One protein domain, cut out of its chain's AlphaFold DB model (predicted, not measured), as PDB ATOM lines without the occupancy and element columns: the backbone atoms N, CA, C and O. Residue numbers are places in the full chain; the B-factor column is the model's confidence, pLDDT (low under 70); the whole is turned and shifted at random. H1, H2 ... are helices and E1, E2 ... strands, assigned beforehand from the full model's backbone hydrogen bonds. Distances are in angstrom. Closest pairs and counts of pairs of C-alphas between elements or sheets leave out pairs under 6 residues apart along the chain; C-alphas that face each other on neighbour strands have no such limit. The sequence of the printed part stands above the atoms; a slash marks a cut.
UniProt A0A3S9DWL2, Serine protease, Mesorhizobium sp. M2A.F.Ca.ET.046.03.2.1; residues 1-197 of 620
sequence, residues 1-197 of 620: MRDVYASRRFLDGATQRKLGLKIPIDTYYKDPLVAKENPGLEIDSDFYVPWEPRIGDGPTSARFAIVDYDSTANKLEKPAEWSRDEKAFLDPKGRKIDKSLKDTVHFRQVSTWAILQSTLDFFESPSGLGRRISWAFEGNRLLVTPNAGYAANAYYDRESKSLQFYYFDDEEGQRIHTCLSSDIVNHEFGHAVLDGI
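This is residues 1 to 197 of the 620 residues of the protein "Serine protease" of Mesorhizobium sp. M2A.F.Ca.ET.046.03.2.1 (UniProt A0A3S9DWL2). A long helix, H4, runs through the core, with a four-stranded sheet of E3, E6, E8 and E7 on one side of it and two short strand pairs, E1 with E2 and E4 with E5, packed on it elsewhere; a second helix, H5, covers the part of the same sheet face over E8 and E7. The hairpin of E9 and E10 lies at one end of the longest axis, H1 and H2 at the other. The 197 printed residues have five named helices and ten named strands, in the order H1 H2 E1 H3 E2 E3 E4 E5 H4 E6 E7 E8 E9 E10 H5; the class is mixed, helices and strands, with under half of the residues in named elements. The large sheet, in the order E3 E6 E8 E7, is mixed; the whole is compact, with a radius of gyration of the C-alphas of 16.4 A and spans of 51 by 36 by 31 A.

H1, residues 2 to 5, is apart from H2, residues 13 to 18. E1, residues 22 to 24, is antiparallel to E2, residues 48 to 50, with N 23 and O 49 2.9 A apart; the closest C-alphas of H2 and E1 are those of Gln 16 and Lys 22, 5.9 A. H3, residues 32 to 37, touches no helix. E3, residues 64 to 66, is parallel to E6, residues 142 to 145, with N 65 and O 142 at 3.0 A. E4, residues 81 to 83, and E5, residues 88 to 90, form a hairpin, with N 81 and O 90 at 2.8 A. H4, residues 105 to 124, is on the large sheet at a height of 7.9 A; its closest C-alphas to E2 are Ser 118 and Val 49, 5.5 A. E7, residues 154 to 157, and E8, residues 162 to 165, form a hairpin, with N 155 and O 164 at 3.0 A; E6 and E8 are parallel, with N 163 and O 143 at 2.9 A. E8 runs on into E9, residues 167 to 169, at 15 degrees; E9 forms a hairpin with E10, residues 175 to 177, with N 176 and O 168 at 2.8 A. H5, residues 182 to 197, is over E8 and E7 at a height of 8.7 A, on the same face as H4: two layers, helices on one face of a sheet. H4 and H5 touch, closest at C-alphas Ile 115 and Ser 182, 6.7 A, at a steep tilt of 47 degrees, the same way. In H2, H3, H4 and H5 every O i to N i+4 pair is within hydrogen-bond range; H1 is too short for one.

H1 begins at C-alpha 2, (218.705, 189.124, 39.553). H4 is 28.6 A long, from C-alpha 105 at (218.229, 170.210, 63.499). H5 is 21.9 A long and ends at C-alpha 197, (200.625, 196.164, 61.368).

The C-alphas farthest apart, Asp 3 and Glu 171, are 53.0 A apart. The printed part has no cut. The links E2 to E3, E3 to E4, E5 to H4 and H4 to E6 are long. The mean pLDDT of the printed part is 89.9; residues 1, 34 and 37 to 41 are under 70.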
ATOM      1  N   MET A   1     218.403 186.034  36.516       64.38
ATOM      2  CA  MET A   1     217.583 185.892  37.749       64.38
ATOM      3  C   MET A   1     217.541 187.187  38.552       64.38
ATOM      4  O   MET A   1     216.448 187.637  38.860       64.38
ATOM      5  N   ARG A   2     218.686 187.826  38.850       75.75
ATOM      6  CA  ARG A   2     218.705 189.124  39.553       75.75
ATOM      7  C   ARG A   2     217.938 190.227  38.812       75.75
ATOM      8  O   ARG A   2     217.149 190.914  39.445       75.75
ATOM      9  N   ASP A   3     218.055 190.293  37.487       80.31
ATOM     10  CA  ASP A   3     217.380 191.327  36.677       80.31
ATOM     11  C   ASP A   3     215.848 191.203  36.675       80.31
ATOM     12  O   ASP A   3     215.141 192.184  36.476       80.31
ATOM     13  N   VAL A   4     215.318 190.004  36.948       83.94
ATOM     14  CA  VAL A   4     213.869 189.742  37.034       83.94
ATOM     15  C   VAL A   4     213.356 189.659  38.477       83.94
ATOM     16  O   VAL A   4     212.146 189.632  38.690       83.94
ATOM     17  N   TYR A   5     214.244 189.662  39.481       85.81
ATOM     18  CA  TYR A   5     213.876 189.559  40.900       85.81
ATOM     19  C   TYR A   5     212.996 190.729  41.354       85.81
ATOM     20  O   TYR A   5     211.975 190.510  42.007       85.81
ATOM     21  N   ALA A   6     213.334 191.957  40.947       83.69
ATOM     22  CA  ALA A   6     212.556 193.156  41.277       83.69
ATOM     23  C   ALA A   6     211.106 193.080  40.759       83.69
ATOM     24  O   ALA A   6     210.185 193.622  41.375       83.69
ATOM     25  N   SER A   7     210.892 192.347  39.666       83.75
ATOM     26  CA  SER A   7     209.584 192.157  39.041       83.75
ATOM     27  C   SER A   7     208.839 190.918  39.543       83.75
ATOM     28  O   SER A   7     207.701 190.711  39.128       83.75
ATOM     29  N   ARG A   8     209.415 190.107  40.455       85.31
ATOM     30  CA  ARG A   8     208.835 188.808  40.867       85.31
ATOM     31  C   ARG A   8     207.380 188.913  41.311       85.31
ATOM     32  O   ARG A   8     206.582 188.041  40.998       85.31
ATOM     33  N   ARG A   9     207.036 190.003  42.007       76.69
ATOM     34  CA  ARG A   9     205.703 190.232  42.586       76.69
ATOM     35  C   ARG A   9     204.594 190.396  41.545       76.69
ATOM     36  O   ARG A   9     203.427 190.330  41.906       76.69
ATOM     37  N   PHE A  10     204.955 190.627  40.283       75.62
ATOM     38  CA  PHE A  10     204.019 190.779  39.168       75.62
ATOM     39  C   PHE A  10     203.935 189.527  38.285       75.62
ATOM     40  O   PHE A  10     203.178 189.511  37.320       75.62
ATOM     41  N   LEU A  11     204.717 188.487  38.588       81.06
ATOM     42  CA  LEU A  11     204.741 187.233  37.840       81.06
ATOM     43  C   LEU A  11     203.897 186.183  38.560       81.06
ATOM     44  O   LEU A  11     203.929 186.092  39.788       81.06
ATOM     45  N   ASP A  12     203.186 185.343  37.812       81.00
ATOM     46  CA  ASP A  12     202.458 184.217  38.395       81.00
ATOM     47  C   ASP A  12     203.416 183.149  38.957       81.00
ATOM     48  O   ASP A  12     204.592 183.062  38.590       81.00
ATOM     49  N   GLY A  13     202.908 182.298  39.851       81.62
ATOM     50  CA  GLY A  13     203.722 181.293  40.533       81.62
ATOM     51  C   GLY A  13     204.382 180.272  39.596       81.62
ATOM     52  O   GLY A  13     205.502 179.841  39.866       81.62
ATOM     53  N   ALA A  14     203.741 179.898  38.483       85.44
ATOM     54  CA  ALA A  14     204.333 178.964  37.528       85.44
ATOM     55  C   ALA A  14     205.494 179.617  36.767       85.44
ATOM     56  O   ALA A  14     206.549 178.998  36.616       85.44
ATOM     57  N   THR A  15     205.335 180.878  36.365       88.75
ATOM     58  CA  THR A  15     206.406 181.676  35.760       88.75
ATOM     59  C   THR A  15     207.562 181.893  36.734       88.75
ATOM     60  O   THR A  15     208.715 181.674  36.367       88.75
ATOM     61  N   GLN A  16     207.283 182.225  37.999       90.62
ATOM     62  CA  GLN A  16     208.330 182.360  39.016       90.62
ATOM     63  C   GLN A  16     209.135 181.062  39.192       90.62
ATOM     64  O   GLN A  16     210.362 181.118  39.229       90.62
ATOM     65  N   ARG A  17     208.477 179.893  39.233       90.56
ATOM     66  CA  ARG A  17     209.163 178.588  39.309       90.56
ATOM     67  C   ARG A  17     210.044 178.323  38.090       90.56
ATOM     68  O   ARG A  17     211.215 177.999  38.252       90.56
ATOM     69  N   LYS A  18     209.521 178.531  36.874       90.25
ATOM     70  CA  LYS A  18     210.289 178.360  35.624       90.25
ATOM     71  C   LYS A  18     211.524 179.261  35.566       90.25
ATOM     72  O   LYS A  18     212.559 178.850  35.055       90.25
ATOM     73  N   LEU A  19     211.424 180.475  36.104       90.50
ATOM     74  CA  LEU A  19     212.527 181.438  36.165       90.50
ATOM     75  C   LEU A  19     213.471 181.219  37.361       90.50
ATOM     76  O   LEU A  19     214.434 181.973  37.513       90.50
ATOM     77  N   GLY A  20     213.203 180.224  38.216       89.56
ATOM     78  CA  GLY A  20     213.962 179.946  39.440       89.56
ATOM     79  C   GLY A  20     213.841 181.035  40.512       89.56
ATOM     80  O   GLY A  20     214.706 181.142  41.372       89.56
ATOM     81  N   LEU A  21     212.791 181.859  40.454       90.75
ATOM     82  CA  LEU A  21     212.465 182.882  41.457       90.75
ATOM     83  C   LEU A  21     211.743 182.306  42.682       90.75
ATOM     84  O   LEU A  21     211.486 183.031  43.641       90.75
ATOM     85  N   LYS A  22     211.425 181.011  42.647       91.81
ATOM     86  CA  LYS A  22     211.020 180.228  43.807       91.81
ATOM     87  C   LYS A  22     211.890 178.985  43.917       91.81
ATOM     88  O   LYS A  22     212.149 178.347  42.896       91.81
ATOM     89  N   ILE A  23     212.303 178.652  45.133       92.38
ATOM     90  CA  ILE A  23     213.072 177.441  45.436       92.38
ATOM     91  C   ILE A  23     212.171 176.418  46.139       92.38
ATOM     92  O   ILE A  23     211.345 176.825  46.963       92.38
ATOM     93  N   PRO A  24     212.276 175.125  45.790       93.38
ATOM     94  CA  PRO A  24     211.561 174.069  46.489       93.38
ATOM     95  C   PRO A  24     212.248 173.780  47.827       93.38
ATOM     96  O   PRO A  24     213.474 173.677  47.875       93.38
ATOM     97  N   ILE A  25     211.461 173.638  48.887       94.81
ATOM     98  CA  ILE A  25     211.919 173.241  50.218       94.81
ATOM     99  C   ILE A  25     210.976 172.153  50.717       94.81
ATOM    100  O   ILE A  25     209.770 172.304  50.584       94.81
ATOM    101  N   ASP A  26     211.512 171.078  51.285       94.44
ATOM    102  CA  ASP A  26     210.683 170.065  51.932       94.44
ATOM    103  C   ASP A  26     210.251 170.569  53.315       94.44
ATOM    104  O   ASP A  26     211.083 170.980  54.126       94.44
ATOM    105  N   THR A  27     208.954 170.514  53.598       91.31
ATOM    106  CA  THR A  27     208.393 170.766  54.933       91.31
ATOM    107  C   THR A  27     207.505 169.598  55.329       91.31
ATOM    108  O   THR A  27     207.024 168.867  54.463       91.31
ATOM    109  N   TYR A  28     207.221 169.423  56.621       85.62
ATOM    110  CA  TYR A  28     206.072 168.590  56.972       85.62
ATOM    111  C   TYR A  28     204.831 169.154  56.287       85.62
ATOM    112  O   TYR A  28     204.663 170.372  56.171       85.62
ATOM    113  N   TYR A  29     203.981 168.259  55.791       76.44
ATOM    114  CA  TYR A  29     202.697 168.652  55.223       76.44
ATOM    115  C   TYR A  29     201.868 169.439  56.240       76.44
ATOM    116  O   TYR A  29     201.221 170.429  55.895       76.44
ATOM    117  N   LYS A  30     201.952 169.015  57.502       75.25
ATOM    118  CA  LYS A  30     201.439 169.765  58.632       75.25
ATOM    119  C   LYS A  30     202.329 169.633  59.852       75.25
ATOM    120  O   LYS A  30     202.976 170.602  60.217       75.25
ATOM    121  N   ASP A  31     202.403 168.436  60.416       75.50
ATOM    122  CA  ASP A  31     203.226 168.129  61.576       75.50
ATOM    123  C   ASP A  31     203.618 166.632  61.574       75.50
ATOM    124  O   ASP A  31     203.056 165.837  60.803       75.50
ATOM    125  N   PRO A  32     204.594 166.227  62.408       77.44
ATOM    126  CA  PRO A  32     205.065 164.845  62.465       77.44
ATOM    127  C   PRO A  32     204.032 163.824  62.951       77.44
ATOM    128  O   PRO A  32     204.154 162.644  62.629       77.44
ATOM    129  N   LEU A  33     203.037 164.226  63.738       70.75
ATOM    130  CA  LEU A  33     202.075 163.305  64.334       70.75
ATOM    131  C   LEU A  33     200.908 163.022  63.369       70.75
ATOM    132  O   LEU A  33     200.566 161.857  63.165       70.75
ATOM    133  N   VAL A  34     200.420 164.017  62.620       67.44
ATOM    134  CA  VAL A  34     199.506 163.814  61.478       67.44
ATOM    135  C   VAL A  34     200.151 162.952  60.401       67.44
ATOM    136  O   VAL A  34     199.482 162.117  59.781       67.44
ATOM    137  N   ALA A  35     201.456 163.125  60.186       72.19
ATOM    138  CA  ALA A  35     202.217 162.305  59.253       72.19
ATOM    139  C   ALA A  35     202.216 160.814  59.628       72.19
ATOM    140  O   ALA A  35     202.186 159.971  58.729       72.19
ATOM    141  N   LYS A  36     202.190 160.466  60.923       71.56
ATOM    142  CA  LYS A  36     202.083 159.062  61.355       71.56
ATOM    143  C   LYS A  36     200.753 158.437  60.957       71.56
ATOM    144  O   LYS A  36     200.727 157.295  60.506       71.56
ATOM    145  N   GLU A  37     199.662 159.181  61.113       66.06
ATOM    146  CA  GLU A  37     198.325 158.719  60.732       66.06
ATOM    147  C   GLU A  37     198.130 158.703  59.208       66.06
ATOM    148  O   GLU A  37     197.307 157.950  58.688       66.06
ATOM    149  N   ASN A  38     198.910 159.510  58.479       66.06
ATOM    150  CA  ASN A  38     198.805 159.678  57.032       66.06
ATOM    151  C   ASN A  38     200.181 159.580  56.340       66.06
ATOM    152  O   ASN A  38     200.649 160.572  55.778       66.06
ATOM    153  N   PRO A  39     200.823 158.392  56.277       62.97
ATOM    154  CA  PRO A  39     202.196 158.257  55.763       62.97
ATOM    155  C   PRO A  39     202.385 158.735  54.314       62.97
ATOM    156  O   PRO A  39     203.477 159.126  53.911       62.97
ATOM    157  N   GLY A  40     201.315 158.720  53.508       66.31
ATOM    158  CA  GLY A  40     201.319 159.227  52.130       66.31
ATOM    159  C   GLY A  40     201.332 160.758  52.003       66.31
ATOM    160  O   GLY A  40     201.505 161.264  50.897       66.31
ATOM    161  N   LEU A  41     201.147 161.482  53.110       69.38
ATOM    162  CA  LEU A  41     201.121 162.943  53.208       69.38
ATOM    163  C   LEU A  41     202.094 163.438  54.292       69.38
ATOM    164  O   LEU A  41     201.821 164.432  54.947       69.38
ATOM    165  N   GLU A  42     203.211 162.745  54.520       80.75
ATOM    166  CA  GLU A  42     204.163 163.139  55.565       80.75
ATOM    167  C   GLU A  42     204.887 164.458  55.233       80.75
ATOM    168  O   GLU A  42     204.804 165.429  55.989       80.75
ATOM    169  N   ILE A  43     205.575 164.505  54.088       88.25
ATOM    170  CA  ILE A  43     206.331 165.675  53.623       88.25
ATOM    171  C   ILE A  43     205.632 166.305  52.419       88.25
ATOM    172  O   ILE A  43     205.300 165.616  51.450       88.25
ATOM    173  N   ASP A  44     205.479 167.628  52.450       87.12
ATOM    174  CA  ASP A  44     205.120 168.429  51.286       87.12
ATOM    175  C   ASP A  44     206.380 168.864  50.528       87.12
ATOM    176  O   ASP A  44     207.063 169.819  50.897       87.12
ATOM    177  N   SER A  45     206.677 168.149  49.443       87.69
ATOM    178  CA  SER A  45     207.753 168.499  48.508       87.69
ATOM    179  C   SER A  45     207.309 169.466  47.393       87.69
ATOM    180  O   SER A  45     208.131 169.861  46.565       87.69
ATOM    181  N   ASP A  46     206.026 169.854  47.328       86.81
ATOM    182  CA  ASP A  46     205.501 170.897  46.421       86.81
ATOM    183  C   ASP A  46     205.448 172.267  47.129       86.81
ATOM    184  O   ASP A  46     204.662 173.147  46.762       86.81
ATOM    185  N   PHE A  47     206.311 172.481  48.127       90.25
ATOM    186  CA  PHE A  47     206.394 173.722  48.884       90.25
ATOM    187  C   PHE A  47     207.484 174.648  48.320       90.25
ATOM    188  O   PHE A  47     208.669 174.321  48.260       90.25
ATOM    189  N   TYR A  48     207.071 175.832  47.860       91.56
ATOM    190  CA  TYR A  48     207.937 176.767  47.138       91.56
ATOM    191  C   TYR A  48     208.012 178.122  47.823       91.56
ATOM    192  O   TYR A  48     207.015 178.849  47.888       91.56
ATOM    193  N   VAL A  49     209.227 178.528  48.179       92.19
ATOM    194  CA  VAL A  49     209.486 179.824  48.813       92.19
ATOM    195  C   VAL A  49     210.111 180.813  47.838       92.19
ATOM    196  O   VAL A  49     210.868 180.406  46.950       92.19
ATOM    197  N   PRO A  50     209.807 182.116  47.955       90.44
ATOM    198  CA  PRO A  50     210.483 183.138  47.171       90.44
ATOM    199  C   PRO A  50     212.002 183.087  47.354       90.44
ATOM    200  O   PRO A  50     212.508 183.153  48.469       90.44
ATOM    201  N   TRP A  51     212.733 183.017  46.244       91.69
ATOM    202  CA  TRP A  51     214.186 183.146  46.258       91.69
ATOM    203  C   TRP A  51     214.590 184.601  46.498       91.69
ATOM    204  O   TRP A  51     214.020 185.500  45.876       91.69
ATOM    205  N   GLU A  52     215.620 184.835  47.315       89.94
ATOM    206  CA  GLU A  52     216.231 186.151  47.512       89.94
ATOM    207  C   GLU A  52     217.727 186.149  47.131       89.94
ATOM    208  O   GLU A  52     218.445 185.189  47.413       89.94
ATOM    209  N   PRO A  53     218.262 187.232  46.527       89.38
ATOM    210  CA  PRO A  53     219.653 187.271  46.065       89.38
ATOM    211  C   PRO A  53     220.727 187.140  47.147       89.38
ATOM    212  O   PRO A  53     221.885 186.882  46.803       89.38
ATOM    213  N   ARG A  54     220.373 187.409  48.409       90.81
ATOM    214  CA  ARG A  54     221.284 187.424  49.561       90.81
ATOM    215  C   ARG A  54     220.860 186.441  50.657       90.81
ATOM    216  O   ARG A  54     221.154 186.708  51.815       90.81
ATOM    217  N   ILE A  55     220.189 185.342  50.296       93.62
ATOM    218  CA  ILE A  55     220.014 184.220  51.231       93.62
ATOM    219  C   ILE A  55     221.404 183.789  51.720       93.62
ATOM    220  O   ILE A  55     222.330 183.658  50.909       93.62
ATOM    221  N   GLY A  56     221.543 183.644  53.033       95.69
ATOM    222  CA  GLY A  56     222.751 183.169  53.700       95.69
ATOM    223  C   GLY A  56     222.480 181.969  54.601       95.69
ATOM    224  O   GLY A  56     221.336 181.522  54.721       95.69
ATOM    225  N   ASP A  57     223.547 181.480  55.227       96.62
ATOM    226  CA  ASP A  57     223.527 180.353  56.166       96.62
ATOM    227  C   ASP A  57     222.636 180.647  57.375       96.62
ATOM    228  O   ASP A  57     222.412 181.814  57.709       96.62
ATOM    229  N   GLY A  58     222.120 179.592  58.012       93.88
ATOM    230  CA  GLY A  58     221.158 179.700  59.109       93.88
ATOM    231  C   GLY A  58     219.962 180.504  58.613       93.88
ATOM    232  O   GLY A  58     219.862 181.685  58.945       93.88
ATOM    233  N   PRO A  59     219.141 179.910  57.721       96.38
ATOM    234  CA  PRO A  59     218.455 180.583  56.626       96.38
ATOM    235  C   PRO A  59     218.204 182.074  56.863       96.38
ATOM    236  O   PRO A  59     217.204 182.484  57.448       96.38
ATOM    237  N   THR A  60     219.153 182.905  56.437       96.44
ATOM    238  CA  THR A  60     219.091 184.345  56.698       96.44
ATOM    239  C   THR A  60     218.607 185.060  55.448       96.44
ATOM    240  O   THR A  60     219.269 185.029  54.409       96.44
ATOM    241  N   SER A  61     217.455 185.724  55.545       93.94
ATOM    242  CA  SER A  61     216.845 186.513  54.472       93.94
ATOM    243  C   SER A  61     216.813 188.005  54.822       93.94
ATOM    244  O   SER A  61     217.381 188.463  55.822       93.94
ATOM    245  N   ALA A  62     216.181 188.824  53.981       93.00
ATOM    246  CA  ALA A  62     215.950 190.226  54.324       93.00
ATOM    247  C   ALA A  62     215.044 190.396  55.557       93.00
ATOM    248  O   ALA A  62     215.105 191.442  56.196       93.00
ATOM    249  N   ARG A  63     214.220 189.386  55.870       95.31
ATOM    250  CA  ARG A  63     213.123 189.472  56.845       95.31
ATOM    251  C   ARG A  63     213.270 188.539  58.042       95.31
ATOM    252  O   ARG A  63     212.702 188.846  59.085       95.31
ATOM    253  N   PHE A  64     214.053 187.471  57.912       97.44
ATOM    254  CA  PHE A  64     214.264 186.474  58.960       97.44
ATOM    255  C   PHE A  64     215.749 186.168  59.144       97.44
ATOM    256  O   PHE A  64     216.525 186.246  58.187       97.44
ATOM    257  N   ALA A  65     216.131 185.795  60.360       97.31
ATOM    258  CA  ALA A  65     217.409 185.158  60.650       97.31
ATOM    259  C   ALA A  65     217.165 183.964  61.573       97.31
ATOM    260  O   ALA A  65     216.623 184.134  62.666       97.31
ATOM    261  N   ILE A  66     217.548 182.766  61.129       98.00
ATOM    262  CA  ILE A  66     217.428 181.568  61.961       98.00
ATOM    263  C   ILE A  66     218.648 181.495  62.873       98.00
ATOM    264  O   ILE A  66     219.775 181.342  62.403       98.00
ATOM    265  N   VAL A  67     218.406 181.605  64.176       95.56
ATOM    266  CA  VAL A  67     219.417 181.509  65.228       95.56
ATOM    267  C   VAL A  67     218.971 180.398  66.163       95.56
ATOM    268  O   VAL A  67     218.100 180.588  66.998       95.56
ATOM    269  N   ASP A  68     219.521 179.205  65.981       94.44
ATOM    270  CA  ASP A  68     219.040 178.002  66.660       94.44
ATOM    271  C   ASP A  68     219.807 177.769  67.966       94.44
ATOM    272  O   ASP A  68     220.727 176.950  68.040       94.44
ATOM    273  N   TYR A  69     219.491 178.600  68.959       94.31
ATOM    274  CA  TYR A  69     220.033 178.514  70.310       94.31
ATOM    275  C   TYR A  69     219.043 177.817  71.242       94.31
ATOM    276  O   TYR A  69     217.922 178.286  71.417       94.31
ATOM    277  N   ASP A  70     219.506 176.735  71.857       93.12
ATOM    278  CA  ASP A  70     218.785 175.950  72.850       93.12
ATOM    279  C   ASP A  70     219.214 176.375  74.253       93.12
ATOM    280  O   ASP A  70     220.351 176.132  74.668       93.12
ATOM    281  N   SER A  71     218.298 177.016  74.981       91.19
ATOM    282  CA  SER A  71     218.527 177.496  76.347       91.19
ATOM    283  C   SER A  71     218.673 176.362  77.363       91.19
ATOM    284  O   SER A  71     219.441 176.489  78.314       91.19
ATOM    285  N   THR A  72     218.002 175.227  77.150       89.19
ATOM    286  CA  THR A  72     218.057 174.074  78.060       89.19
ATOM    287  C   THR A  72     219.367 173.318  77.913       89.19
ATOM    288  O   THR A  72     219.987 172.937  78.905       89.19
ATOM    289  N   ALA A  73     219.822 173.123  76.675       91.06
ATOM    290  CA  ALA A  73     221.124 172.527  76.399       91.06
ATOM    291  C   ALA A  73     222.284 173.537  76.497       91.06
ATOM    292  O   ALA A  73     223.445 173.124  76.434       91.06
ATOM    293  N   ASN A  74     221.980 174.836  76.622       92.88
ATOM    294  CA  ASN A  74     222.918 175.956  76.501       92.88
ATOM    295  C   ASN A  74     223.829 175.801  75.270       92.88
ATOM    296  O   ASN A  74     225.062 175.776  75.353       92.88
ATOM    297  N   LYS A  75     223.202 175.594  74.110       95.19
ATOM    298  CA  LYS A  75     223.897 175.205  72.884       95.19
ATOM    299  C   LYS A  75     223.372 175.981  71.689       95.19
ATOM    300  O   LYS A  75     222.202 175.902  71.346       95.19
ATOM    301  N   LEU A  76     224.282 176.662  70.995       95.88
ATOM    302  CA  LEU A  76     224.028 177.199  69.662       95.88
ATOM    303  C   LEU A  76     224.338 176.124  68.616       95.88
ATOM    304  O   LEU A  76     225.485 175.681  68.487       95.88
ATOM    305  N   GLU A  77     223.320 175.688  67.880       96.06
ATOM    306  CA  GLU A  77     223.489 174.709  66.813       96.06
ATOM    307  C   GLU A  77     224.211 175.300  65.599       96.06
ATOM    308  O   GLU A  77     224.186 176.505  65.334       96.06
ATOM    309  N   LYS A  78     224.870 174.428  64.827       96.88
ATOM    310  CA  LYS A  78     225.473 174.859  63.564       96.88
ATOM    311  C   LYS A  78     224.373 175.248  62.566       96.88
ATOM    312  O   LYS A  78     223.342 174.574  62.506       96.88
ATOM    313  N   PRO A  79     224.582 176.314  61.779       97.38
ATOM    314  CA  PRO A  79     223.614 176.729  60.778       97.38
ATOM    315  C   PRO A  79     223.602 175.775  59.580       97.38
ATOM    316  O   PRO A  79     224.643 175.266  59.168       97.38
ATOM    317  N   ALA A  80     222.432 175.588  58.971       97.75
ATOM    318  CA  ALA A  80     222.317 175.051  57.619       97.75
ATOM    319  C   ALA A  80     222.992 176.000  56.612       97.75
ATOM    320  O   ALA A  80     222.747 177.207  56.639       97.75
ATOM    321  N   GLU A  81     223.816 175.470  55.711       97.81
ATOM    322  CA  GLU A  81     224.667 176.260  54.813       97.81
ATOM    323  C   GLU A  81     224.000 176.459  53.447       97.81
ATOM    324  O   GLU A  81     223.497 175.513  52.843       97.81
ATOM    325  N   TRP A  82     223.977 177.686  52.923       97.06
ATOM    326  CA  TRP A  82     223.357 177.981  51.630       97.06
ATOM    327  C   TRP A  82     224.323 177.729  50.462       97.06
ATOM    328  O   TRP A  82     225.260 178.496  50.222       97.06
ATOM    329  N   SER A  83     224.036 176.714  49.641       95.12
ATOM    330  CA  SER A  83     224.758 176.473  48.389       95.12
ATOM    331  C   SER A  83     224.161 177.293  47.246       95.12
ATOM    332  O   SER A  83     223.035 177.063  46.795       95.12
ATOM    333  N   ARG A  84     224.932 178.255  46.724       89.88
ATOM    334  CA  ARG A  84     224.513 179.085  45.577       89.88
ATOM    335  C   ARG A  84     224.405 178.294  44.277       89.88
ATOM    336  O   ARG A  84     223.554 178.632  43.451       89.88
ATOM    337  N   ASP A  85     225.251 177.284  44.115       88.88
ATOM    338  CA  ASP A  85     225.318 176.470  42.903       88.88
ATOM    339  C   ASP A  85     224.151 175.480  42.856       88.88
ATOM    340  O   ASP A  85     223.443 175.401  41.851       88.88
ATOM    341  N   GLU A  86     223.875 174.805  43.977       89.38
ATOM    342  CA  GLU A  86     222.756 173.860  44.087       89.38
ATOM    343  C   GLU A  86     221.408 174.543  44.344       89.38
ATOM    344  O   GLU A  86     220.356 173.937  44.129       89.38
ATOM    345  N   LYS A  87     221.424 175.809  44.786       89.44
ATOM    346  CA  LYS A  87     220.247 176.570  45.245       89.44
ATOM    347  C   LYS A  87     219.453 175.806  46.300       89.44
ATOM    348  O   LYS A  87     218.223 175.746  46.251       89.44
ATOM    349  N   ALA A  88     220.180 175.219  47.236       94.56
ATOM    350  CA  ALA A  88     219.645 174.421  48.316       94.56
ATOM    351  C   ALA A  88     220.458 174.671  49.586       94.56
ATOM    352  O   ALA A  88     221.609 175.111  49.522       94.56
ATOM    353  N   PHE A  89     219.852 174.367  50.727       97.38
ATOM    354  CA  PHE A  89     220.573 174.321  51.988       97.38
ATOM    355  C   PHE A  89     221.218 172.949  52.177       97.38
ATOM    356  O   PHE A  89     220.619 171.921  51.848       97.38
ATOM    357  N   LEU A  90     222.437 172.952  52.702       97.75
ATOM    358  CA  LEU A  90     223.232 171.778  53.015       97.75
ATOM    359  C   LEU A  90     223.415 171.675  54.530       97.75
ATOM    360  O   LEU A  90     223.472 172.681  55.238       97.75
ATOM    361  N   ASP A  91     223.517 170.454  55.038       96.50
ATOM    362  CA  ASP A  91     223.991 170.226  56.398       96.50
ATOM    363  C   ASP A  91     225.529 170.391  56.476       96.50
ATOM    364  O   ASP A  91     226.207 170.411  55.444       96.50
ATOM    365  N   PRO A  92     226.133 170.423  57.679       94.06
ATOM    366  CA  PRO A  92     227.585 170.545  57.848       94.06
ATOM    367  C   PRO A  92     228.407 169.379  57.276       94.06
ATOM    368  O   PRO A  92     229.634 169.387  57.356       94.06
ATOM    369  N   LYS A  93     227.752 168.327  56.763       94.69
ATOM    370  CA  LYS A  93     228.381 167.200  56.065       94.69
ATOM    371  C   LYS A  93     228.253 167.333  54.541       94.69
ATOM    372  O   LYS A  93     228.616 166.395  53.832       94.69
ATOM    373  N   GLY A  94     227.740 168.457  54.037       94.62
ATOM    374  CA  GLY A  94     227.526 168.721  52.615       94.62
ATOM    375  C   GLY A  94     226.337 167.970  52.014       94.62
ATOM    376  O   GLY A  94     226.242 167.856  50.795       94.62
ATOM    377  N   ARG A  95     225.437 167.415  52.836       96.06
ATOM    378  CA  ARG A  95     224.234 166.725  52.356       96.06
ATOM    379  C   ARG A  95     223.117 167.735  52.169       96.06
ATOM    380  O   ARG A  95     222.845 168.523  53.070       96.06
ATOM    381  N   LYS A  96     222.432 167.670  51.030       96.75
ATOM    382  CA  LYS A  96     221.241 168.480  50.787       96.75
ATOM    383  C   LYS A  96     220.178 168.210  51.850       96.75
ATOM    384  O   LYS A  96     219.865 167.060  52.144       96.75
ATOM    385  N   ILE A  97     219.628 169.283  52.410       96.88
ATOM    386  CA  ILE A  97     218.529 169.216  53.368       96.88
ATOM    387  C   ILE A  97     217.238 168.963  52.597       96.88
ATOM    388  O   ILE A  97     216.762 169.812  51.843       96.88
ATOM    389  N   ASP A  98     216.717 167.755  52.769       94.88
ATOM    390  CA  ASP A  98     215.476 167.254  52.191       94.88
ATOM    391  C   ASP A  98     214.792 166.296  53.183       94.88
ATOM    392  O   ASP A  98     215.251 166.112  54.316       94.88
ATOM    393  N   LYS A  99     213.703 165.653  52.759       93.12
ATOM    394  CA  LYS A  99     212.941 164.684  53.559       93.12
ATOM    395  C   LYS A  99     213.760 163.560  54.203       93.12
ATOM    396  O   LYS A  99     213.317 162.998  55.201       93.12
ATOM    397  N   SER A 100     214.924 163.198  53.657       93.69
ATOM    398  CA  SER A 100     215.792 162.168  54.248       93.69
ATOM    399  C   SER A 100     216.469 162.634  55.539       93.69
ATOM    400  O   SER A 100     216.922 161.806  56.328       93.69
ATOM    401  N   LEU A 101     216.513 163.949  55.773       95.38
ATOM    402  CA  LEU A 101     217.081 164.586  56.958       95.38
ATOM    403  C   LEU A 101     216.008 165.170  57.892       95.38
ATOM    404  O   LEU A 101     216.355 165.983  58.748       95.38
ATOM    405  N   LYS A 102     214.739 164.751  57.768       93.06
ATOM    406  CA  LYS A 102     213.589 165.291  58.526       93.06
ATOM    407  C   LYS A 102     213.772 165.328  60.051       93.06
ATOM    408  O   LYS A 102     213.314 166.261  60.700       93.06
ATOM    409  N   ASP A 103     214.529 164.382  60.608       91.38
ATOM    410  CA  ASP A 103     214.772 164.280  62.055       91.38
ATOM    411  C   ASP A 103     215.941 165.163  62.546       91.38
ATOM    412  O   ASP A 103     216.287 165.180  63.730       91.38
ATOM    413  N   THR A 104     216.598 165.901  61.647       95.44
ATOM    414  CA  THR A 104     217.775 166.714  61.979       95.44
ATOM    415  C   THR A 104     217.415 168.149  62.363       95.44
ATOM    416  O   THR A 104     216.453 168.726  61.866       95.44
ATOM    417  N   VAL A 105     218.266 168.768  63.189       95.75
ATOM    418  CA  VAL A 105     218.229 170.210  63.499       95.75
ATOM    419  C   VAL A 105     218.177 171.076  62.234       95.75
ATOM    420  O   VAL A 105     217.368 171.990  62.133       95.75
ATOM    421  N   HIS A 106     219.002 170.764  61.233       97.56
ATOM    422  CA  HIS A 106     219.104 171.574  60.021       97.56
ATOM    423  C   HIS A 106     217.829 171.514  59.171       97.56
ATOM    424  O   HIS A 106     217.469 172.508  58.542       97.56
ATOM    425  N   PHE A 107     217.111 170.383  59.182       97.50
ATOM    426  CA  PHE A 107     215.781 170.324  58.581       97.50
ATOM    427  C   PHE A 107     214.815 171.264  59.298       97.50
ATOM    428  O   PHE A 107     214.176 172.054  58.615       97.50
ATOM    429  N   ARG A 108     214.791 171.273  60.641       97.06
ATOM    430  CA  ARG A 108     213.966 172.213  61.427       97.06
ATOM    431  C   ARG A 108     214.274 173.671  61.079       97.06
ATOM    432  O   ARG A 108     213.367 174.428  60.756       97.06
ATOM    433  N   GLN A 109     215.554 174.049  61.032       97.81
ATOM    434  CA  GLN A 109     215.976 175.401  60.634       97.81
ATOM    435  C   GLN A 109     215.422 175.811  59.261       97.81
ATOM    436  O   GLN A 109     214.880 176.906  59.102       97.81
ATOM    437  N   VAL A 110     215.554 174.932  58.265       97.75
ATOM    438  CA  VAL A 110     215.151 175.211  56.881       97.75
ATOM    439  C   VAL A 110     213.632 175.165  56.709       97.75
ATOM    440  O   VAL A 110     213.079 176.035  56.033       97.75
ATOM    441  N   SER A 111     212.943 174.201  57.326       96.69
ATOM    442  CA  SER A 111     211.492 174.052  57.212       96.69
ATOM    443  C   SER A 111     210.753 175.199  57.895       96.69
ATOM    444  O   SER A 111     209.855 175.781  57.291       96.69
ATOM    445  N   THR A 112     211.158 175.581  59.112       97.19
ATOM    446  CA  THR A 112     210.538 176.693  59.849       97.19
ATOM    447  C   THR A 112     210.741 178.012  59.106       97.19
ATOM    448  O   THR A 112     209.778 178.742  58.878       97.19
ATOM    449  N   TRP A 113     211.959 178.282  58.615       97.69
ATOM    450  CA  TRP A 113     212.214 179.435  57.746       97.69
ATOM    451  C   TRP A 113     211.304 179.450  56.514       97.69
ATOM    452  O   TRP A 113     210.744 180.489  56.158       97.69
ATOM    453  N   ALA A 114     211.156 178.302  55.853       96.94
ATOM    454  CA  ALA A 114     210.386 178.212  54.627       96.94
ATOM    455  C   ALA A 114     208.895 178.498  54.860       96.94
ATOM    456  O   ALA A 114     208.287 179.238  54.076       96.94
ATOM    457  N   ILE A 115     208.329 177.972  55.950       96.12
ATOM    458  CA  ILE A 115     206.953 178.253  56.377       96.12
ATOM    459  C   ILE A 115     206.772 179.760  56.587       96.12
ATOM    460  O   ILE A 115     205.941 180.369  55.912       96.12
ATOM    461  N   LEU A 116     207.627 180.387  57.402       97.44
ATOM    462  CA  LEU A 116     207.575 181.828  57.681       97.44
ATOM    463  C   LEU A 116     207.709 182.682  56.413       97.44
ATOM    464  O   LEU A 116     206.950 183.629  56.200       97.44
ATOM    465  N   GLN A 117     208.635 182.334  55.517       95.94
ATOM    466  CA  GLN A 117     208.854 183.064  54.269       95.94
ATOM    467  C   GLN A 117     207.654 182.960  53.311       95.94
ATOM    468  O   GLN A 117     207.332 183.932  52.617       95.94
ATOM    469  N   SER A 118     206.983 181.806  53.269       94.94
ATOM    470  CA  SER A 118     205.758 181.583  52.488       94.94
ATOM    471  C   SER A 118     204.562 182.347  53.062       94.94
ATOM    472  O   SER A 118     203.776 182.944  52.311       94.94
ATOM    473  N   THR A 119     204.446 182.375  54.387       96.38
ATOM    474  CA  THR A 119     203.378 183.085  55.097       96.38
ATOM    475  C   THR A 119     203.571 184.591  55.009       96.38
ATOM    476  O   THR A 119     202.626 185.297  54.685       96.38
ATOM    477  N   LEU A 120     204.793 185.115  55.110       96.75
ATOM    478  CA  LEU A 120     205.029 186.544  54.882       96.75
ATOM    479  C   LEU A 120     204.686 186.956  53.440       96.75
ATOM    480  O   LEU A 120     204.072 187.999  53.219       96.75
ATOM    481  N   ASP A 121     205.015 186.120  52.445       93.69
ATOM    482  CA  ASP A 121     204.615 186.355  51.050       93.69
ATOM    483  C   ASP A 121     203.082 186.329  50.891       93.69
ATOM    484  O   ASP A 121     202.554 187.061  50.058       93.69
ATOM    485  N   PHE A 122     202.342 185.569  51.715       94.12
ATOM    486  CA  PHE A 122     200.874 185.653  51.781       94.12
ATOM    487  C   PHE A 122     200.417 187.073  52.090       94.12
ATOM    488  O   PHE A 122     199.666 187.670  51.314       94.12
ATOM    489  N   PHE A 123     200.901 187.615  53.203       97.19
ATOM    490  CA  PHE A 123     200.464 188.902  53.709       97.19
ATOM    491  C   PHE A 123     200.925 190.039  52.806       97.19
ATOM    492  O   PHE A 123     200.129 190.899  52.457       97.19
ATOM    493  N   GLU A 124     202.179 190.028  52.360       95.38
ATOM    494  CA  GLU A 124     202.765 191.145  51.612       95.38
ATOM    495  C   GLU A 124     202.483 191.106  50.101       95.38
ATOM    496  O   GLU A 124     202.707 192.099  49.397       95.38
ATOM    497  N   SER A 125     202.008 189.973  49.564       91.94
ATOM    498  CA  SER A 125     201.667 189.876  48.139       91.94
ATOM    499  C   SER A 125     200.604 190.905  47.738       91.94
ATOM    500  O   SER A 125     199.810 191.339  48.575       91.94
ATOM    501  N   PRO A 126     200.499 191.262  46.442       91.25
ATOM    502  CA  PRO A 126     199.444 192.157  45.977       91.25
ATOM    503  C   PRO A 126     198.022 191.658  46.278       91.25
ATOM    504  O   PRO A 126     197.121 192.475  46.400       91.25
ATOM    505  N   SER A 127     197.799 190.347  46.416       90.75
ATOM    506  CA  SER A 127     196.500 189.790  46.830       90.75
ATOM    507  C   SER A 127     196.249 189.878  48.341       90.75
ATOM    508  O   SER A 127     195.094 189.819  48.750       90.75
ATOM    509  N   GLY A 128     197.296 190.039  49.154       94.69
ATOM    510  CA  GLY A 128     197.212 190.452  50.555       94.69
ATOM    511  C   GLY A 128     197.290 191.977  50.664       94.69
ATOM    512  O   GLY A 128     196.665 192.686  49.884       94.69
ATOM    513  N   LEU A 129     198.097 192.493  51.586       96.69
ATOM    514  CA  LEU A 129     198.280 193.920  51.867       96.69
ATOM    515  C   LEU A 129     198.861 194.715  50.686       96.69
ATOM    516  O   LEU A 129     198.669 195.926  50.604       96.69
ATOM    517  N   GLY A 130     199.587 194.075  49.762       94.69
ATOM    518  CA  GLY A 130     200.208 194.762  48.624       94.69
ATOM    519  C   GLY A 130     201.288 195.778  49.014       94.69
ATOM    520  O   GLY A 130     201.549 196.729  48.269       94.69
ATOM    521  N   ARG A 131     201.910 195.573  50.177       95.06
ATOM    522  CA  ARG A 131     203.012 196.355  50.749       95.06
ATOM    523  C   ARG A 131     203.894 195.449  51.604       95.06
ATOM    524  O   ARG A 131     203.517 194.318  51.896       95.06
ATOM    525  N   ARG A 132     205.051 195.962  52.018       93.69
ATOM    526  CA  ARG A 132     205.854 195.319  53.061       93.69
ATOM    527  C   ARG A 132     205.323 195.718  54.439       93.69
ATOM    528  O   ARG A 132     204.874 196.849  54.610       93.69
ATOM    529  N   ILE A 133     205.369 194.788  55.382       95.12
ATOM    530  CA  ILE A 133     205.065 195.019  56.797       95.12
ATOM    531  C   ILE A 133     206.339 195.525  57.478       95.12
ATOM    532  O   ILE A 133     207.416 194.991  57.199       95.12
ATOM    533  N   SER A 134     206.241 196.530  58.337       93.19
ATOM    534  CA  SER A 134     207.324 196.935  59.242       93.19
ATOM    535  C   SER A 134     207.251 196.073  60.504       93.19
ATOM    536  O   SER A 134     206.160 195.683  60.897       93.19
ATOM    537  N   TRP A 135     208.374 195.722  61.127       95.56
ATOM    538  CA  TRP A 135     208.317 195.070  62.441       95.56
ATOM    539  C   TRP A 135     208.114 196.122  63.535       95.56
ATOM    540  O   TRP A 135     208.588 197.247  63.393       95.56
ATOM    541  N   ALA A 136     207.456 195.753  64.634       94.44
ATOM    542  CA  ALA A 136     207.158 196.647  65.760       94.44
ATOM    543  C   ALA A 136     208.359 196.931  66.685       94.44
ATOM    544  O   ALA A 136     208.206 197.455  67.786       94.44
ATOM    545  N   PHE A 137     209.562 196.563  66.254       93.62
ATOM    546  CA  PHE A 137     210.808 196.742  66.986       93.62
ATOM    547  C   PHE A 137     211.867 197.369  66.082       93.62
ATOM    548  O   PHE A 137     211.800 197.300  64.854       93.62
ATOM    549  N   GLU A 138     212.906 197.940  66.688       91.12
ATOM    550  CA  GLU A 138     214.039 198.465  65.931       91.12
ATOM    551  C   GLU A 138     214.793 197.327  65.221       91.12
ATOM    552  O   GLU A 138     215.455 196.497  65.854       91.12
ATOM    553  N   GLY A 139     214.688 197.279  63.893       89.94
ATOM    554  CA  GLY A 139     215.331 196.273  63.055       89.94
ATOM    555  C   GLY A 139     214.468 195.878  61.859       89.94
ATOM    556  O   GLY A 139     213.351 196.342  61.687       89.94
ATOM    557  N   ASN A 140     215.006 195.010  61.000       90.81
ATOM    558  CA  ASN A 140     214.296 194.519  59.806       90.81
ATOM    559  C   ASN A 140     214.210 192.988  59.736       90.81
ATOM    560  O   ASN A 140     213.602 192.441  58.814       90.81
ATOM    561  N   ARG A 141     214.811 192.288  60.703       94.94
ATOM    562  CA  ARG A 141     214.838 190.829  60.758       94.94
ATOM    563  C   ARG A 141     214.235 190.348  62.062       94.94
ATOM    564  O   ARG A 141     214.710 190.748  63.118       94.94
ATOM    565  N   LEU A 142     213.236 189.488  61.940       97.38
ATOM    566  CA  LEU A 142     212.720 188.696  63.043       97.38
ATOM    567  C   LEU A 142     213.680 187.525  63.279       97.38
ATOM    568  O   LEU A 142     214.039 186.816  62.329       97.38
ATOM    569  N   LEU A 143     214.142 187.374  64.516       97.56
ATOM    570  CA  LEU A 143     214.922 186.216  64.932       97.56
ATOM    571  C   LEU A 143     213.989 185.015  65.063       97.56
ATOM    572  O   LEU A 143     212.828 185.152  65.431       97.56
ATOM    573  N   VAL A 144     214.480 183.830  64.734       98.12
ATOM    574  CA  VAL A 144     213.692 182.604  64.849       98.12
ATOM    575  C   VAL A 144     214.566 181.543  65.485       98.12
ATOM    576  O   VAL A 144     215.640 181.247  64.956       98.12
ATOM    577  N   THR A 145     214.094 180.967  66.588       96.69
ATOM    578  CA  THR A 145     214.782 179.917  67.350       96.69
ATOM    579  C   THR A 145     213.943 178.630  67.283       96.69
ATOM    580  O   THR A 145     213.015 178.457  68.078       96.69
ATOM    581  N   PRO A 146     214.208 177.722  66.318       95.75
ATOM    582  CA  PRO A 146     213.435 176.487  66.153       95.75
ATOM    583  C   PRO A 146     213.523 175.518  67.341       95.75
ATOM    584  O   PRO A 146     212.645 174.671  67.482       95.75
ATOM    585  N   ASN A 147     214.583 175.598  68.151       91.44
ATOM    586  CA  ASN A 147     214.747 174.821  69.380       91.44
ATOM    587  C   ASN A 147     215.130 175.754  70.539       91.44
ATOM    588  O   ASN A 147     216.263 175.730  70.995       91.44
ATOM    589  N   ALA A 148     214.201 176.590  71.000       89.94
ATOM    590  CA  ALA A 148     214.433 177.560  72.071       89.94
ATOM    591  C   ALA A 148     214.774 176.906  73.426       89.94
ATOM    592  O   ALA A 148     215.515 177.481  74.221       89.94
ATOM    593  N   GLY A 149     214.274 175.693  73.686       89.81
ATOM    594  CA  GLY A 149     214.555 174.913  74.894       89.81
ATOM    595  C   GLY A 149     213.521 173.814  75.144       89.81
ATOM    596  O   GLY A 149     212.627 173.591  74.323       89.81
ATOM    597  N   TYR A 150     213.626 173.147  76.297       85.88
ATOM    598  CA  TYR A 150     212.640 172.192  76.789       85.88
ATOM    599  C   TYR A 150     211.477 172.934  77.445       85.88
ATOM    600  O   TYR A 150     211.609 173.435  78.559       85.88
ATOM    601  N   ALA A 151     210.342 172.991  76.761       78.69
ATOM    602  CA  ALA A 151     209.077 173.466  77.306       78.69
ATOM    603  C   ALA A 151     207.942 173.068  76.369       78.69
ATOM    604  O   ALA A 151     208.148 172.759  75.192       78.69
ATOM    605  N   ALA A 152     206.724 173.134  76.887       75.50
ATOM    606  CA  ALA A 152     205.544 172.721  76.164       75.50
ATOM    607  C   ALA A 152     204.909 173.835  75.304       75.50
ATOM    608  O   ALA A 152     203.687 173.876  75.213       75.50
ATOM    609  N   ASN A 153     205.725 174.725  74.709       73.38
ATOM    610  CA  ASN A 153     205.315 176.081  74.305       73.38
ATOM    611  C   ASN A 153     205.851 176.537  72.919       73.38
ATOM    612  O   ASN A 153     206.803 175.981  72.354       73.38
ATOM    613  N   ALA A 154     205.238 177.583  72.374       81.44
ATOM    614  CA  ALA A 154     205.745 178.433  71.306       81.44
ATOM    615  C   ALA A 154     205.177 179.850  71.495       81.44
ATOM    616  O   ALA A 154     204.056 179.984  71.973       81.44
ATOM    617  N   TYR A 155     205.955 180.886  71.172       82.19
ATOM    618  CA  TYR A 155     205.468 182.266  71.251       82.19
ATOM    619  C   TYR A 155     206.254 183.244  70.372       82.19
ATOM    620  O   TYR A 155     207.441 183.051  70.072       82.19
ATOM    621  N   TYR A 156     205.593 184.334  69.993       91.69
ATOM    622  CA  TYR A 156     206.233 185.569  69.543       91.69
ATOM    623  C   TYR A 156     206.550 186.479  70.731       91.69
ATOM    624  O   TYR A 156     205.686 186.750  71.558       91.69
ATOM    625  N   ASP A 157     207.768 187.017  70.770       90.56
ATOM    626  CA  ASP A 157     208.135 188.065  71.715       90.56
ATOM    627  C   ASP A 157     208.791 189.259  71.004       90.56
ATOM    628  O   ASP A 157     209.801 189.142  70.292       90.56
ATOM    629  N   ARG A 158     208.210 190.443  71.228       91.56
ATOM    630  CA  ARG A 158     208.679 191.708  70.657       91.56
ATOM    631  C   ARG A 158     210.039 192.109  71.226       91.56
ATOM    632  O   ARG A 158     210.855 192.659  70.484       91.56
ATOM    633  N   GLU A 159     210.297 191.862  72.508       89.25
ATOM    634  CA  GLU A 159     211.479 192.403  73.196       89.25
ATOM    635  C   GLU A 159     212.762 191.711  72.762       89.25
ATOM    636  O   GLU A 159     213.732 192.362  72.358       89.25
ATOM    637  N   SER A 160     212.733 190.379  72.746       90.06
ATOM    638  CA  SER A 160     213.773 189.540  72.147       90.06
ATOM    639  C   SER A 160     213.777 189.592  70.618       90.06
ATOM    640  O   SER A 160     214.717 189.095  69.990       90.06
ATOM    641  N   LYS A 161     212.761 190.215  70.001       95.00
ATOM    642  CA  LYS A 161     212.575 190.323  68.545       95.00
ATOM    643  C   LYS A 161     212.539 188.941  67.896       95.00
ATOM    644  O   LYS A 161     213.146 188.740  66.836       95.00
ATOM    645  N   SER A 162     211.900 187.978  68.559       95.00
ATOM    646  CA  SER A 162     212.041 186.566  68.222       95.00
ATOM    647  C   SER A 162     210.720 185.803  68.155       95.00
ATOM    648  O   SER A 162     209.741 186.135  68.816       95.00
ATOM    649  N   LEU A 163     210.716 184.768  67.319       95.62
ATOM    650  CA  LEU A 163     209.790 183.645  67.406       95.62
ATOM    651  C   LEU A 163     210.513 182.477  68.056       95.62
ATOM    652  O   LEU A 163     211.550 182.034  67.543       95.62
ATOM    653  N   GLN A 164     209.942 181.967  69.140       93.62
ATOM    654  CA  GLN A 164     210.543 180.915  69.939       93.62
ATOM    655  C   GLN A 164     209.702 179.653  69.901       93.62
ATOM    656  O   GLN A 164     208.526 179.666  70.245       93.62
ATOM    657  N   PHE A 165     210.323 178.550  69.491       90.38
ATOM    658  CA  PHE A 165     209.683 177.245  69.409       90.38
ATOM    659  C   PHE A 165     210.409 176.258  70.312       90.38
ATOM    660  O   PHE A 165     211.615 176.051  70.163       90.38
ATOM    661  N   TYR A 166     209.685 175.644  71.239       88.00
ATOM    662  CA  TYR A 166     210.243 174.708  72.203       88.00
ATOM    663  C   TYR A 166     210.025 173.251  71.777       88.00
ATOM    664  O   TYR A 166     209.401 172.930  70.757       88.00
ATOM    665  N   TYR A 167     210.606 172.344  72.549       86.00
ATOM    666  CA  TYR A 167     210.439 170.912  72.380       86.00
ATOM    667  C   TYR A 167     210.188 170.238  73.724       86.00
ATOM    668  O   TYR A 167     210.571 170.746  74.771       86.00
ATOM    669  N   PHE A 168     209.604 169.049  73.699       83.69
ATOM    670  CA  PHE A 168     209.327 168.262  74.900       83.69
ATOM    671  C   PHE A 168     208.926 166.842  74.530       83.69
ATOM    672  O   PHE A 168     208.850 166.523  73.346       83.69
ATOM    673  N   ASP A 169     208.719 165.994  75.529       83.94
ATOM    674  CA  ASP A 169     208.352 164.595  75.334       83.94
ATOM    675  C   ASP A 169     206.851 164.388  75.633       83.94
ATOM    676  O   ASP A 169     206.347 164.932  76.616       83.94
ATOM    677  N   ASP A 170     206.135 163.645  74.780       77.44
ATOM    678  CA  ASP A 170     204.750 163.215  75.051       77.44
ATOM    679  C   ASP A 170     204.672 162.105  76.119       77.44
ATOM    680  O   ASP A 170     205.683 161.677  76.682       77.44
ATOM    681  N   GLU A 171     203.454 161.639  76.417       77.00
ATOM    682  CA  GLU A 171     203.199 160.567  77.391       77.00
ATOM    683  C   GLU A 171     203.917 159.256  77.011       77.00
ATOM    684  O   GLU A 171     204.320 158.482  77.883       77.00
ATOM    685  N   GLU A 172     204.133 159.021  75.715       79.81
ATOM    686  CA  GLU A 172     204.879 157.890  75.168       79.81
ATOM    687  C   GLU A 172     206.407 158.105  75.139       79.81
ATOM    688  O   GLU A 172     207.154 157.204  74.736       79.81
ATOM    689  N   GLY A 173     206.896 159.263  75.594       80.38
ATOM    690  CA  GLY A 173     208.315 159.619  75.647       80.38
ATOM    691  C   GLY A 173     208.911 160.022  74.295       80.38
ATOM    692  O   GLY A 173     210.136 160.039  74.135       80.38
ATOM    693  N   GLN A 174     208.078 160.313  73.298       83.38
ATOM    694  CA  GLN A 174     208.521 160.826  72.016       83.38
ATOM    695  C   GLN A 174     208.731 162.338  72.082       83.38
ATOM    696  O   GLN A 174     207.827 163.111  72.385       83.38
ATOM    697  N   ARG A 175     209.919 162.760  71.640       85.75
ATOM    698  CA  ARG A 175     210.241 164.167  71.422       85.75
ATOM    699  C   ARG A 175     209.364 164.776  70.331       85.75
ATOM    700  O   ARG A 175     209.408 164.341  69.176       85.75
ATOM    701  N   ILE A 176     208.672 165.851  70.667       84.06
ATOM    702  CA  ILE A 176     207.927 166.689  69.738       84.06
ATOM    703  C   ILE A 176     208.560 168.080  69.723       84.06
ATOM    704  O   ILE A 176     208.981 168.612  70.747       84.06
ATOM    705  N   HIS A 177     208.655 168.648  68.525       88.31
ATOM    706  CA  HIS A 177     209.191 169.983  68.279       88.31
ATOM    707  C   HIS A 177     208.072 170.860  67.728       88.31
ATOM    708  O   HIS A 177     207.539 170.557  66.656       88.31
ATOM    709  N   THR A 178     207.734 171.956  68.408       84.25
ATOM    710  CA  THR A 178     206.625 172.826  67.977       84.25
ATOM    711  C   THR A 178     206.912 173.501  66.633       84.25
ATOM    712  O   THR A 178     206.011 173.661  65.814       84.25
ATOM    713  N   CYS A 179     208.186 173.760  66.321       90.69
ATOM    714  CA  CYS A 179     208.630 174.325  65.041       90.69
ATOM    715  C   CYS A 179     208.386 173.430  63.811       90.69
ATOM    716  O   CYS A 179     208.501 173.907  62.677       90.69
ATOM    717  N   LEU A 180     208.090 172.137  64.016       90.38
ATOM    718  CA  LEU A 180     207.741 171.198  62.947       90.38
ATOM    719  C   LEU A 180     206.248 171.212  62.606       90.38
ATOM    720  O   LEU A 180     205.874 170.642  61.581       90.38
ATOM    721  N   SER A 181     205.415 171.855  63.428       86.31
ATOM    722  CA  SER A 181     204.006 172.076  63.123       86.31
ATOM    723  C   SER A 181     203.835 173.367  62.336       86.31
ATOM    724  O   SER A 181     204.091 174.462  62.835       86.31
ATOM    725  N   SER A 182     203.379 173.252  61.091       86.62
ATOM    726  CA  SER A 182     203.116 174.416  60.252       86.62
ATOM    727  C   SER A 182     201.991 175.287  60.801       86.62
ATOM    728  O   SER A 182     202.045 176.500  60.620       86.62
ATOM    729  N   ASP A 183     201.014 174.711  61.501       81.62
ATOM    730  CA  ASP A 183     199.938 175.471  62.136       81.62
ATOM    731  C   ASP A 183     200.479 176.328  63.282       81.62
ATOM    732  O   ASP A 183     200.235 177.529  63.272       81.62
ATOM    733  N   ILE A 184     201.285 175.753  64.185       83.25
ATOM    734  CA  ILE A 184     201.897 176.490  65.307       83.25
ATOM    735  C   ILE A 184     202.782 177.617  64.771       83.25
ATOM    736  O   ILE A 184     202.623 178.775  65.139       83.25
ATOM    737  N   VAL A 185     203.673 177.308  63.821       91.44
ATOM    738  CA  VAL A 185     204.555 178.319  63.216       91.44
ATOM    739  C   VAL A 185     203.756 179.462  62.581       91.44
ATOM    740  O   VAL A 185     204.168 180.618  62.657       91.44
ATOM    741  N   ASN A 186     202.625 179.158  61.941       92.38
ATOM    742  CA  ASN A 186     201.768 180.163  61.316       92.38
ATOM    743  C   ASN A 186     200.927 180.954  62.321       92.38
ATOM    744  O   ASN A 186     200.709 182.139  62.073       92.38
ATOM    745  N   HIS A 187     200.476 180.325  63.407       90.50
ATOM    746  CA  HIS A 187     199.742 180.976  64.490       90.50
ATOM    747  C   HIS A 187     200.635 182.023  65.166       90.50
ATOM    748  O   HIS A 187     200.341 183.216  65.079       90.50
ATOM    749  N   GLU A 188     201.814 181.618  65.652       89.81
ATOM    750  CA  GLU A 188     202.755 182.538  66.310       89.81
ATOM    751  C   GLU A 188     203.221 183.665  65.393       89.81
ATOM    752  O   GLU A 188     203.362 184.830  65.777       89.81
ATOM    753  N   PHE A 189     203.447 183.339  64.121       96.56
ATOM    754  CA  PHE A 189     203.809 184.357  63.152       96.56
ATOM    755  C   PHE A 189     202.656 185.323  62.848       96.56
ATOM    756  O   PHE A 189     202.909 186.475  62.490       96.56
ATOM    757  N   GLY A 190     201.404 184.889  63.020       95.56
ATOM    758  CA  GLY A 190     200.220 185.742  62.987       95.56
ATOM    759  C   GLY A 190     200.305 186.876  64.008       95.56
ATOM    760  O   GLY A 190     200.059 188.026  63.634       95.56
ATOM    761  N   HIS A 191     200.762 186.602  65.236       94.50
ATOM    762  CA  HIS A 191     201.018 187.644  66.237       94.50
ATOM    763  C   HIS A 191     202.107 188.614  65.787       94.50
ATOM    764  O   HIS A 191     201.878 189.820  65.791       94.50
ATOM    765  N   ALA A 192     203.256 188.121  65.310       96.50
ATOM    766  CA  ALA A 192     204.344 188.983  64.830       96.50
ATOM    767  C   ALA A 192     203.907 189.893  63.662       96.50
ATOM    768  O   ALA A 192     204.329 191.048  63.545       96.50
ATOM    769  N   VAL A 193     203.054 189.374  62.775       97.75
ATOM    770  CA  VAL A 193     202.460 190.134  61.671       97.75
ATOM    771  C   VAL A 193     201.471 191.174  62.185       97.75
ATOM    772  O   VAL A 193     201.537 192.319  61.737       97.75
ATOM    773  N   LEU A 194     200.575 190.803  63.105       97.44
ATOM    774  CA  LEU A 194     199.638 191.740  63.725       97.44
ATOM    775  C   LEU A 194     200.389 192.883  64.386       97.44
ATOM    776  O   LEU A 194     200.071 194.041  64.144       97.44
ATOM    777  N   ASP A 195     201.425 192.538  65.139       96.50
ATOM    778  CA  ASP A 195     202.261 193.468  65.867       96.50
ATOM    779  C   ASP A 195     202.912 194.484  64.927       96.50
ATOM    780  O   ASP A 195     202.857 195.690  65.148       96.50
ATOM    781  N   GLY A 196     203.442 194.010  63.798       96.19
ATOM    782  CA  GLY A 196     203.998 194.876  62.761       96.19
ATOM    783  C   GLY A 196     202.974 195.756  62.029       96.19
ATOM    784  O   GLY A 196     203.340 196.777  61.449       96.19
ATOM    785  N   ILE A 197     201.693 195.379  62.010       96.81
ATOM    786  CA  ILE A 197     200.625 196.164  61.368       96.81
ATOM    787  C   ILE A 197     199.973 197.130  62.368       96.81
ATOM    788  O   ILE A 197     199.581 198.227  61.969       96.81
TER     789      ILE A 197